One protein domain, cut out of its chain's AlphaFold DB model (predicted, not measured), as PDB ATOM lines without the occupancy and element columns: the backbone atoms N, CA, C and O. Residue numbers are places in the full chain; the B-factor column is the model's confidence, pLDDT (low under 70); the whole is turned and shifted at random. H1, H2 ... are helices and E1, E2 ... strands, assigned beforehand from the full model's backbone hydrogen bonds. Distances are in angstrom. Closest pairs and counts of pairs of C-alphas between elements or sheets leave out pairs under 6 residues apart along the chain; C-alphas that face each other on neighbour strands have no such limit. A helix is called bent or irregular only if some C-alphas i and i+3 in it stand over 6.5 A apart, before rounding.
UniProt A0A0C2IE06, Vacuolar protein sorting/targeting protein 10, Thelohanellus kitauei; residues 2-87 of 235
ATOM      1  N   ASP A   2      80.398 156.136 164.568       75.06
ATOM      2  CA  ASP A   2      81.757 156.563 164.886       75.06
ATOM      3  C   ASP A   2      82.381 157.181 163.639       75.06
ATOM      4  O   ASP A   2      82.573 156.516 162.622       75.06
ATOM      5  N   THR A   3      82.633 158.481 163.704       87.00
ATOM      6  CA  THR A   3      83.297 159.258 162.660       87.00
ATOM      7  C   THR A   3      84.808 159.246 162.899       87.00
ATOM      8  O   THR A   3      85.287 159.343 164.030       87.00
ATOM      9  N   ARG A   4      85.583 159.094 161.821       91.88
ATOM     10  CA  ARG A   4      87.049 159.184 161.821       91.88
ATOM     11  C   ARG A   4      87.495 159.981 160.604       91.88
ATOM     12  O   ARG A   4      86.963 159.796 159.511       91.88
ATOM     13  N   THR A   5      88.494 160.832 160.793       94.50
ATOM     14  CA  THR A   5      89.136 161.576 159.712       94.50
ATOM     15  C   THR A   5      90.293 160.789 159.112       94.50
ATOM     16  O   THR A   5      91.097 160.196 159.831       94.50
ATOM     17  N   TYR A   6      90.375 160.835 157.784       93.56
ATOM     18  CA  TYR A   6      91.474 160.307 156.989       93.56
ATOM     19  C   TYR A   6      92.046 161.421 156.109       93.56
ATOM     20  O   TYR A   6      91.338 162.370 155.760       93.56
ATOM     21  N   VAL A   7      93.316 161.292 155.740       93.31
ATOM     22  CA  VAL A   7      94.046 162.207 154.858       93.31
ATOM     23  C   VAL A   7      94.517 161.467 153.612       93.31
ATOM     24  O   VAL A   7      94.759 160.262 153.643       93.31
ATOM     25  N   SER A   8      94.638 162.191 152.504       92.00
ATOM     26  CA  SER A   8      95.159 161.667 151.243       92.00
ATOM     27  C   SER A   8      96.321 162.532 150.770       92.00
ATOM     28  O   SER A   8      96.177 163.749 150.672       92.00
ATOM     29  N   LEU A   9      97.414 161.885 150.370       89.56
ATOM     30  CA  LEU A   9      98.607 162.523 149.797       89.56
ATOM     31  C   LEU A   9      98.722 162.326 148.268       89.56
ATOM     32  O   LEU A   9      99.653 162.822 147.637       89.56
ATOM     33  N   ASN A  10      97.766 161.625 147.649       86.12
ATOM     34  CA  ASN A  10      97.724 161.316 146.212       86.12
ATOM     35  C   ASN A  10      96.347 161.619 145.593       86.12
ATOM     36  O   ASN A  10      95.753 160.784 144.913       86.12
ATOM     37  N   ASN A  11      95.825 162.820 145.855       86.25
ATOM     38  CA  ASN A  11      94.603 163.349 145.234       86.25
ATOM     39  C   ASN A  11      93.358 162.443 145.349       86.25
ATOM     40  O   ASN A  11      92.503 162.429 144.471       86.25
ATOM     41  N   GLY A  12      93.228 161.718 146.459       88.56
ATOM     42  CA  GLY A  12      92.052 160.919 146.791       88.56
ATOM     43  C   GLY A  12      92.112 159.473 146.308       88.56
ATOM     44  O   GLY A  12      91.127 158.762 146.476       88.56
ATOM     45  N   ASN A  13      93.238 159.019 145.747       84.69
ATOM     46  CA  ASN A  13      93.397 157.614 145.372       84.69
ATOM     47  C   ASN A  13      93.544 156.718 146.622       84.69
ATOM     48  O   ASN A  13      92.915 155.669 146.702       84.69
ATOM     49  N   ASN A  14      94.290 157.166 147.646       87.50
ATOM     50  CA  ASN A  14      94.455 156.453 148.919       87.50
ATOM     51  C   ASN A  14      94.233 157.363 150.134       87.50
ATOM     52  O   ASN A  14      94.751 158.481 150.203       87.50
ATOM     53  N   PHE A  15      93.553 156.827 151.148       91.56
ATOM     54  CA  PHE A  15      93.271 157.510 152.408       91.56
ATOM     55  C   PHE A  15      93.877 156.756 153.592       91.56
ATOM     56  O   PHE A  15      93.629 155.564 153.763       91.56
ATOM     57  N   VAL A  16      94.619 157.469 154.437       90.06
ATOM     58  CA  VAL A  16      95.225 156.938 155.667       90.06
ATOM     59  C   VAL A  16      94.769 157.734 156.889       90.06
ATOM     60  O   VAL A  16      94.411 158.908 156.759       90.06
ATOM     61  N   PRO A  17      94.701 157.115 158.079       91.31
ATOM     62  CA  PRO A  17      94.454 157.856 159.313       91.31
ATOM     63  C   PRO A  17      95.589 158.857 159.578       91.31
ATOM     64  O   PRO A  17      96.675 158.739 159.016       91.31
ATOM     65  N   LEU A  18      95.338 159.851 160.432       91.44
ATOM     66  CA  LEU A  18      96.368 160.815 160.824       91.44
ATOM     67  C   LEU A  18      97.510 160.103 161.564       91.44
ATOM     68  O   LEU A  18      97.270 159.438 162.570       91.44
ATOM     69  N   GLU A  19      98.735 160.296 161.081       89.00
ATOM     70  CA  GLU A  19      99.966 159.789 161.689       89.00
ATOM     71  C   GLU A  19     100.536 160.819 162.676       89.00
ATOM     72  O   GLU A  19     100.663 162.001 162.339       89.00
ATOM     73  N   PHE A  20     100.861 160.397 163.900       88.25
ATOM     74  CA  PHE A  20     101.377 161.274 164.953       88.25
ATOM     75  C   PHE A  20     102.882 161.101 165.139       88.25
ATOM     76  O   PHE A  20     103.372 159.984 165.199       88.25
ATOM     77  N   ASN A  21     103.606 162.210 165.310       75.62
ATOM     78  CA  ASN A  21     105.055 162.163 165.556       75.62
ATOM     79  C   ASN A  21     105.426 161.547 166.917       75.62
ATOM     80  O   ASN A  21     106.486 160.946 167.054       75.62
ATOM     81  N   ASP A  22     104.558 161.717 167.915       71.38
ATOM     82  CA  ASP A  22     104.718 161.164 169.256       71.38
ATOM     83  C   ASP A  22     103.682 160.046 169.425       71.38
ATOM     84  O   ASP A  22     102.587 160.271 169.946       71.38
ATOM     85  N   GLU A  23     103.987 158.861 168.895       66.44
ATOM     86  CA  GLU A  23     103.085 157.716 169.004       66.44
ATOM     87  C   GLU A  23     102.947 157.287 170.469       66.44
ATOM     88  O   GLU A  23     103.913 156.903 171.132       66.44
ATOM     89  N   ASP A  24     101.719 157.344 170.982       71.12
ATOM     90  CA  ASP A  24     101.372 156.686 172.234       71.12
ATOM     91  C   ASP A  24     101.292 155.172 171.957       71.12
ATOM     92  O   ASP A  24     100.426 154.747 171.189       71.12
ATOM     93  N   PRO A  25     102.157 154.335 172.557       67.44
ATOM     94  CA  PRO A  25     102.188 152.897 172.285       67.44
ATOM     95  C   PRO A  25     100.885 152.173 172.661       67.44
ATOM     96  O   PRO A  25     100.655 151.045 172.227       67.44
ATOM     97  N   GLU A  26     100.004 152.798 173.449       70.50
ATOM     98  CA  GLU A  26      98.676 152.260 173.769       70.50
ATOM     99  C   GLU A  26      97.615 152.554 172.692       70.50
ATOM    100  O   GLU A  26      96.465 152.113 172.810       70.50
ATOM    101  N   CYS A  27      97.974 153.321 171.666       73.38
ATOM    102  CA  CYS A  27      97.060 153.982 170.748       73.38
ATOM    103  C   CYS A  27      97.018 153.260 169.395       73.38
ATOM    104  O   CYS A  27      97.618 153.690 168.415       73.38
ATOM    105  N   ASP A  28      96.304 152.134 169.342       74.75
ATOM    106  CA  ASP A  28      96.059 151.402 168.093       74.75
ATOM    107  C   ASP A  28      94.841 151.945 167.314       74.75
ATOM    108  O   ASP A  28      94.045 152.753 167.809       74.75
ATOM    109  N   LEU A  29      94.664 151.458 166.079       69.94
ATOM    110  CA  LEU A  29      93.572 151.848 165.176       69.94
ATOM    111  C   LEU A  29      92.162 151.565 165.715       69.94
ATOM    112  O   LEU A  29      91.202 152.074 165.136       69.94
ATOM    113  N   ASN A  30      91.998 150.783 166.778       76.06
ATOM    114  CA  ASN A  30      90.689 150.506 167.371       76.06
ATOM    115  C   ASN A  30      90.452 151.340 168.638       76.06
ATOM    116  O   ASN A  30      89.314 151.706 168.923       76.06
ATOM    117  N   LYS A  31      91.514 151.678 169.374       83.12
ATOM    118  CA  LYS A  31      91.441 152.433 170.634       83.12
ATOM    119  C   LYS A  31      91.468 153.940 170.449       83.12
ATOM    120  O   LYS A  31      90.903 154.659 171.275       83.12
ATOM    121  N   CYS A  32      92.118 154.406 169.387       88.75
ATOM    122  CA  CYS A  32      92.368 155.818 169.158       88.75
ATOM    123  C   CYS A  32      91.820 156.304 167.829       88.75
ATOM    124  O   CYS A  32      92.209 155.804 166.778       88.75
ATOM    125  N   ARG A  33      90.965 157.327 167.833       90.69
ATOM    126  CA  ARG A  33      90.490 157.964 166.592       90.69
ATOM    127  C   ARG A  33      90.502 159.478 166.701       90.69
ATOM    128  O   ARG A  33      90.347 160.037 167.782       90.69
ATOM    129  N   VAL A  34      90.666 160.121 165.551       93.75
ATOM    130  CA  VAL A  34      90.620 161.575 165.406       93.75
ATOM    131  C   VAL A  34      89.441 161.938 164.525       93.75
ATOM    132  O   VAL A  34      89.219 161.313 163.488       93.75
ATOM    133  N   GLU A  35      88.727 162.975 164.931       95.38
ATOM    134  CA  GLU A  35      87.676 163.620 164.162       95.38
ATOM    135  C   GLU A  35      88.003 165.110 164.044       95.38
ATOM    136  O   GLU A  35      87.825 165.879 164.989       95.38
ATOM    137  N   LEU A  36      88.515 165.525 162.888       95.88
ATOM    138  CA  LEU A  36      88.754 166.932 162.586       95.88
ATOM    139  C   LEU A  36      87.428 167.656 162.330       95.88
ATOM    140  O   LEU A  36      86.559 167.171 161.604       95.88
ATOM    141  N   HIS A  37      87.286 168.855 162.889       95.31
ATOM    142  CA  HIS A  37      86.094 169.687 162.755       95.31
ATOM    143  C   HIS A  37      86.174 170.522 161.479       95.31
ATOM    144  O   HIS A  37      86.513 171.705 161.493       95.31
ATOM    145  N   LEU A  38      85.856 169.888 160.354       94.12
ATOM    146  CA  LEU A  38      85.872 170.529 159.043       94.12
ATOM    147  C   LEU A  38      84.635 171.418 158.857       94.12
ATOM    148  O   LEU A  38      83.499 170.952 158.968       94.12
ATOM    149  N   LYS A  39      84.847 172.702 158.551       93.62
ATOM    150  CA  LYS A  39      83.770 173.665 158.272       93.62
ATOM    151  C   LYS A  39      83.849 174.125 156.821       93.62
ATOM    152  O   LYS A  39      84.906 174.524 156.344       93.62
ATOM    153  N   CYS A  40      82.718 174.124 156.122       91.94
ATOM    154  CA  CYS A  40      82.645 174.645 154.760       91.94
ATOM    155  C   CYS A  40      82.544 176.179 154.791       91.94
ATOM    156  O   CYS A  40      81.453 176.745 154.737       91.94
ATOM    157  N   SER A  41      83.679 176.862 154.954       95.44
ATOM    158  CA  SER A  41      83.751 178.320 154.848       95.44
ATOM    159  C   SER A  41      85.119 178.789 154.356       95.44
ATOM    160  O   SER A  41      86.146 178.171 154.631       95.44
ATOM    161  N   ILE A  42      85.135 179.918 153.643       92.00
ATOM    162  CA  ILE A  42      86.374 180.539 153.147       92.00
ATOM    163  C   ILE A  42      87.297 180.897 154.318       92.00
ATOM    164  O   ILE A  42      88.501 180.671 154.254       92.00
ATOM    165  N   GLU A  43      86.719 181.403 155.409       90.44
ATOM    166  CA  GLU A  43      87.459 181.746 156.624       90.44
ATOM    167  C   GLU A  43      88.130 180.518 157.246       90.44
ATOM    168  O   GLU A  43      89.295 180.576 157.631       90.44
ATOM    169  N   PHE A  44      87.421 179.385 157.293       92.81
ATOM    170  CA  PHE A  44      87.985 178.134 157.784       92.81
ATOM    171  C   PHE A  44      89.153 177.672 156.913       92.81
ATOM    172  O   PHE A  44      90.203 177.344 157.458       92.81
ATOM    173  N   ILE A  45      89.008 177.690 155.584       90.94
ATOM    174  CA  ILE A  45      90.081 177.294 154.658       90.94
ATOM    175  C   ILE A  45      91.305 178.195 154.858       90.94
ATOM    176  O   ILE A  45      92.409 177.695 155.058       90.94
ATOM    177  N   ARG A  46      91.122 179.519 154.893       88.62
ATOM    178  CA  ARG A  46      92.237 180.460 155.073       88.62
ATOM    179  C   ARG A  46      92.979 180.241 156.394       88.62
ATOM    180  O   ARG A  46      94.204 180.271 156.414       88.62
ATOM    181  N   ASN A  47      92.244 180.012 157.478       88.19
ATOM    182  CA  ASN A  47      92.839 179.850 158.805       88.19
ATOM    183  C   ASN A  47      93.442 178.453 159.007       88.19
ATOM    184  O   ASN A  47      94.388 178.307 159.776       88.19
ATOM    185  N   SER A  48      92.921 177.443 158.303       93.19
ATOM    186  CA  SER A  48      93.408 176.065 158.405       93.19
ATOM    187  C   SER A  48      94.670 175.808 157.592       93.19
ATOM    188  O   SER A  48      95.423 174.901 157.933       93.19
ATOM    189  N   PHE A  49      94.915 176.599 156.546       91.44
ATOM    190  CA  PHE A  49      96.053 176.443 155.635       91.44
ATOM    191  C   PHE A  49      96.870 177.746 155.532       91.44
ATOM    192  O   PHE A  49      96.910 178.372 154.471       91.44
ATOM    193  N   PRO A  50      97.527 178.194 156.621       85.62
ATOM    194  CA  PRO A  50      98.243 179.475 156.654       85.62
ATOM    195  C   PRO A  50      99.546 179.489 155.831       85.62
ATOM    196  O   PRO A  50     100.174 180.538 155.693       85.62
ATOM    197  N   GLY A  51      99.976 178.345 155.295       86.69
ATOM    198  CA  GLY A  51     101.180 178.214 154.479       86.69
ATOM    199  C   GLY A  51     101.130 176.968 153.596       86.69
ATOM    200  O   GLY A  51     100.283 176.102 153.792       86.69
ATOM    201  N   TYR A  52     102.053 176.848 152.638       86.88
ATOM    202  CA  TYR A  52     102.018 175.789 151.612       86.88
ATOM    203  C   TYR A  52     102.188 174.365 152.170       86.88
ATOM    204  O   TYR A  52     101.751 173.402 151.548       86.88
ATOM    205  N   ARG A  53     102.813 174.232 153.346       91.25
ATOM    206  CA  ARG A  53     103.015 172.954 154.054       91.25
ATOM    207  C   ARG A  53     102.361 172.909 155.434       91.25
ATOM    208  O   ARG A  53     102.513 171.923 156.148       91.25
ATOM    209  N   THR A  54     101.700 173.994 155.837       91.94
ATOM    210  CA  THR A  54     101.164 174.147 157.192       91.94
ATOM    211  C   THR A  54      99.671 173.881 157.202       91.94
ATOM    212  O   THR A  54      98.926 174.515 156.460       91.94
ATOM    213  N   VAL A  55      99.246 172.992 158.092       94.75
ATOM    214  CA  VAL A  55      97.840 172.705 158.358       94.75
ATOM    215  C   VAL A  55      97.580 172.882 159.848       94.75
ATOM    216  O   VAL A  55      98.369 172.411 160.663       94.75
ATOM    217  N   GLN A  56      96.490 173.550 160.212       94.56
ATOM    218  CA  GLN A  56      96.046 173.713 161.595       94.56
ATOM    219  C   GLN A  56      94.531 173.557 161.673       94.56
ATOM    220  O   GLN A  56      93.796 174.403 161.174       94.56
ATOM    221  N   ILE A  57      94.045 172.499 162.316       95.81
ATOM    222  CA  ILE A  57      92.608 172.211 162.384       95.81
ATOM    223  C   ILE A  57      92.235 171.793 163.810       95.81
ATOM    224  O   ILE A  57      92.945 171.027 164.458       95.81
ATOM    225  N   GLU A  58      91.122 172.314 164.319       95.31
ATOM    226  CA  GLU A  58      90.531 171.849 165.577       95.31
ATOM    227  C   GLU A  58      89.862 170.489 165.376       95.31
ATOM    228  O   GLU A  58      89.272 170.221 164.331       95.31
ATOM    229  N   GLY A  59      89.921 169.624 166.379       95.31
ATOM    230  CA  GLY A  59      89.258 168.332 166.311       95.31
ATOM    231  C   GLY A  59      89.061 167.685 167.670       95.31
ATOM    232  O   GLY A  59      89.488 168.194 168.711       95.31
ATOM    233  N   THR A  60      88.426 166.523 167.642       95.31
ATOM    234  CA  THR A  60      88.231 165.661 168.801       95.31
ATOM    235  C   THR A  60      89.114 164.429 168.677       95.31
ATOM    236  O   THR A  60      89.081 163.714 167.676       95.31
ATOM    237  N   PHE A  61      89.910 164.188 169.712       93.81
ATOM    238  CA  PHE A  61      90.630 162.944 169.916       93.81
ATOM    239  C   PHE A  61      89.803 162.041 170.828       93.81
ATOM    240  O   PHE A  61      89.242 162.498 171.826       93.81
ATOM    241  N   TYR A  62      89.730 160.764 170.482       92.00
ATOM    242  CA  TYR A  62      89.059 159.744 171.273       92.00
ATOM    243  C   TYR A  62      90.082 158.678 171.648       92.00
ATOM    244  O   TYR A  62      90.666 158.083 170.744       92.00
ATOM    245  N   LYS A  63      90.259 158.410 172.946       90.50
ATOM    246  CA  LYS A  63      91.062 157.294 173.479       90.50
ATOM    247  C   LYS A  63      90.180 156.451 174.396       90.50
ATOM    248  O   LYS A  63      89.754 156.944 175.437       90.50
ATOM    249  N   ASN A  64      89.898 155.201 174.020       86.88
ATOM    250  CA  ASN A  64      89.007 154.297 174.771       86.88
ATOM    251  C   ASN A  64      87.665 154.967 175.150       86.88
ATOM    252  O   ASN A  64      87.260 154.953 176.310       86.88
ATOM    253  N   ASP A  65      87.036 155.642 174.182       81.12
ATOM    254  CA  ASP A  65      85.787 156.418 174.320       81.12
ATOM    255  C   ASP A  65      85.839 157.667 175.217       81.12
ATOM    256  O   ASP A  65      84.857 158.409 175.322       81.12
ATOM    257  N   VAL A  66      86.999 157.988 175.791       90.06
ATOM    258  CA  VAL A  66      87.237 159.293 176.408       90.06
ATOM    259  C   VAL A  66      87.543 160.302 175.312       90.06
ATOM    260  O   VAL A  66      88.478 160.123 174.534       90.06
ATOM    261  N   LYS A  67      86.749 161.374 175.262       93.38
ATOM    262  CA  LYS A  67      86.900 162.460 174.291       93.38
ATOM    263  C   LYS A  67      87.687 163.634 174.863       93.38
ATOM    264  O   LYS A  67      87.455 164.053 175.999       93.38
ATOM    265  N   SER A  68      88.528 164.233 174.034       93.75
ATOM    266  CA  SER A  68      89.224 165.483 174.330       93.75
ATOM    267  C   SER A  68      89.325 166.353 173.077       93.75
ATOM    268  O   SER A  68      89.463 165.854 171.963       93.75
ATOM    269  N   SER A  69      89.211 167.671 173.248       94.62
ATOM    270  CA  SER A  69      89.316 168.634 172.144       94.62
ATOM    271  C   SER A  69      90.733 169.178 172.050       94.62
ATOM    272  O   SER A  69      91.295 169.615 173.056       94.62
ATOM    273  N   HIS A  70      91.282 169.173 170.839       94.44
ATOM    274  CA  HIS A  70      92.659 169.566 170.568       94.44
ATOM    275  C   HIS A  70      92.757 170.387 169.283       94.44
ATOM    276  O   HIS A  70      91.919 170.283 168.386       94.44
ATOM    277  N   THR A  71      93.831 171.162 169.176       94.00
ATOM    278  CA  THR A  71      94.309 171.677 167.892       94.00
ATOM    279  C   THR A  71      95.339 170.703 167.330       94.00
ATOM    280  O   THR A  71      96.300 170.343 168.014       94.00
ATOM    281  N   PHE A  72      95.142 170.289 166.083       94.75
ATOM    282  CA  PHE A  72      96.044 169.420 165.338       94.75
ATOM    283  C   PHE A  72      96.821 170.260 164.338       94.75
ATOM    284  O   PHE A  72      96.217 171.008 163.567       94.75
ATOM    285  N   ILE A  73      98.148 170.141 164.351       94.50
ATOM    286  CA  ILE A  73      99.022 170.859 163.423       94.50
ATOM    287  C   ILE A  73      99.841 169.885 162.581       94.50
ATOM    288  O   ILE A  73     100.335 168.881 163.091       94.50
ATOM    289  N   SER A  74     100.029 170.205 161.308       94.19
ATOM    290  CA  SER A  74     101.013 169.574 160.431       94.19
ATOM    291  C   SER A  74     101.885 170.660 159.817       94.19
ATOM    292  O   SER A  74     101.384 171.715 159.434       94.19
ATOM    293  N   LEU A  75     103.191 170.413 159.744       92.56
ATOM    294  CA  LEU A  75     104.174 171.333 159.158       92.56
ATOM    295  C   LEU A  75     104.863 170.728 157.930       92.56
ATOM    296  O   LEU A  75     105.770 171.333 157.373       92.56
ATOM    297  N   ASN A  76     104.421 169.546 157.498       91.38
ATOM    298  CA  ASN A  76     104.950 168.808 156.357       91.38
ATOM    299  C   ASN A  76     103.827 168.358 155.412       91.38
ATOM    300  O   ASN A  76     103.835 167.239 154.910       91.38
ATOM    301  N   GLY A  77     102.847 169.230 155.168       91.25
ATOM    302  CA  GLY A  77     101.814 168.999 154.154       91.25
ATOM    303  C   GLY A  77     100.824 167.886 154.502       91.25
ATOM    304  O   GLY A  77     100.248 167.284 153.604       91.25
ATOM    305  N   GLY A  78     100.627 167.596 155.791       92.38
ATOM    306  CA  GLY A  78      99.683 166.579 156.259       92.38
ATOM    307  C   GLY A  78     100.253 165.162 156.347       92.38
ATOM    308  O   GLY A  78      99.493 164.256 156.679       92.38
ATOM    309  N   GLN A  79     101.554 164.969 156.089       90.94
ATOM    310  CA  GLN A  79     102.211 163.663 156.216       90.94
ATOM    311  C   GLN A  79     102.283 163.205 157.677       90.94
ATOM    312  O   GLN A  79     101.949 162.072 157.980       90.94
ATOM    313  N   SER A  80     102.656 164.108 158.588       91.12
ATOM    314  CA  SER A  80     102.662 163.851 160.032       91.12
ATOM    315  C   SER A  80     101.951 164.968 160.784       91.12
ATOM    316  O   SER A  80     101.923 166.122 160.333       91.12
ATOM    317  N   TRP A  81     101.425 164.642 161.957       92.81
ATOM    318  CA  TRP A  81     100.627 165.540 162.775       92.81
ATOM    319  C   TRP A  81     101.173 165.631 164.200       92.81
ATOM    320  O   TRP A  81     101.782 164.707 164.741       92.81
ATOM    321  N   LYS A  82     100.939 166.782 164.828       91.81
ATOM    322  CA  LYS A  82     101.133 167.005 166.261       91.81
ATOM    323  C   LYS A  82      99.795 167.379 166.879       91.81
ATOM    324  O   LYS A  82      99.114 168.287 166.401       91.81
ATOM    325  N   MET A  83      99.439 166.684 167.950       92.69
ATOM    326  CA  MET A  83      98.286 167.011 168.781       92.69
ATOM    327  C   MET A  83      98.743 167.946 169.900       92.69
ATOM    328  O   MET A  83      99.562 167.569 170.734       92.69
ATOM    329  N   LEU A  84      98.237 169.177 169.918       91.50
ATOM    330  CA  LEU A  84      98.593 170.140 170.959       91.50
ATOM    331  C   LEU A  84      97.840 169.853 172.261       91.50
ATOM    332  O   LEU A  84      96.745 169.296 172.256       91.50
ATOM    333  N   ASP A  85      98.424 170.243 173.393       90.12
ATOM    334  CA  ASP A  85      97.808 170.109 174.718       90.12
ATOM    335  C   ASP A  85      96.441 170.822 174.771       90.12
ATOM    336  O   ASP A  85      96.290 171.915 174.235       90.12
ATOM    337  N   THR A  86      95.449 170.239 175.455       91.19
ATOM    338  CA  THR A  86      94.068 170.777 175.558       91.19
ATOM    339  C   THR A  86      93.962 172.209 176.109       91.19
ATOM    340  O   THR A  86      92.918 172.862 175.988       91.19
ATOM    341  N   ARG A  87      95.017 172.696 176.772       90.19
ATOM    342  CA  ARG A  87      95.116 174.057 177.316       90.19
ATOM    343  C   ARG A  87      95.546 175.081 176.273       90.19
ATOM    344  O   ARG A  87      95.383 176.275 176.520       90.19
TER     345      ARG A  87
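What this domain is: This is residues 2 to 87 of the 235 residues of the protein "Vacuolar protein sorting/targeting protein 10" of Thelohanellus kitauei (UniProt A0A0C2IE06). With little regular structure, this is a strongly twisted sheet of two long, bent strands, E2 and E3, and short E1, with the small helix H1 beside one end and long loops, residues 2 to 31 and 75 to 87. The 86 printed residues run E1, H1, E2, E3; the sheet, E1 E2 E3, is antiparallel, and the class is mixed, with 30 residues in named elements. It is compact, radius of gyration of the C-alphas 12.8 A, spanning 34 by 31 by 24 A.

Where its parts are: E1, residues 32 to 36, begins at C-alpha 32 (92.368, 155.818, 169.158) and measures 13.4 A. H1 is residues 42 to 48, 9.9 A; E2, 55 to 63, 22.6 A; E3, 66 to 74, 23.5 A, ending at C-alpha 74 (101.013, 169.574, 160.431).

How they stand to each other: E1 and E2 are antiparallel at 143 degrees; N 33 and O 62 are 3.0 A apart. E2 and E3 form a hairpin at 155 degrees; N 59 and O 70 are 2.9 A apart. E2 bends by 67 degrees at residue 58, E3 by 61 degrees at 69. H1 is at the sheet's level, height 1.8 A; its closest C-alphas to E2 are Ser 48 and Gln 56, 4.8 A. In H1 every O i to N i+4 pair is within hydrogen-bond range.

The domain as a whole: The farthest C-alphas, Pro 25 and Ile 42, are 37.2 A apart. The printed part has no cut, and no link is long. Residues 23, 25 and 29 have pLDDT under 70.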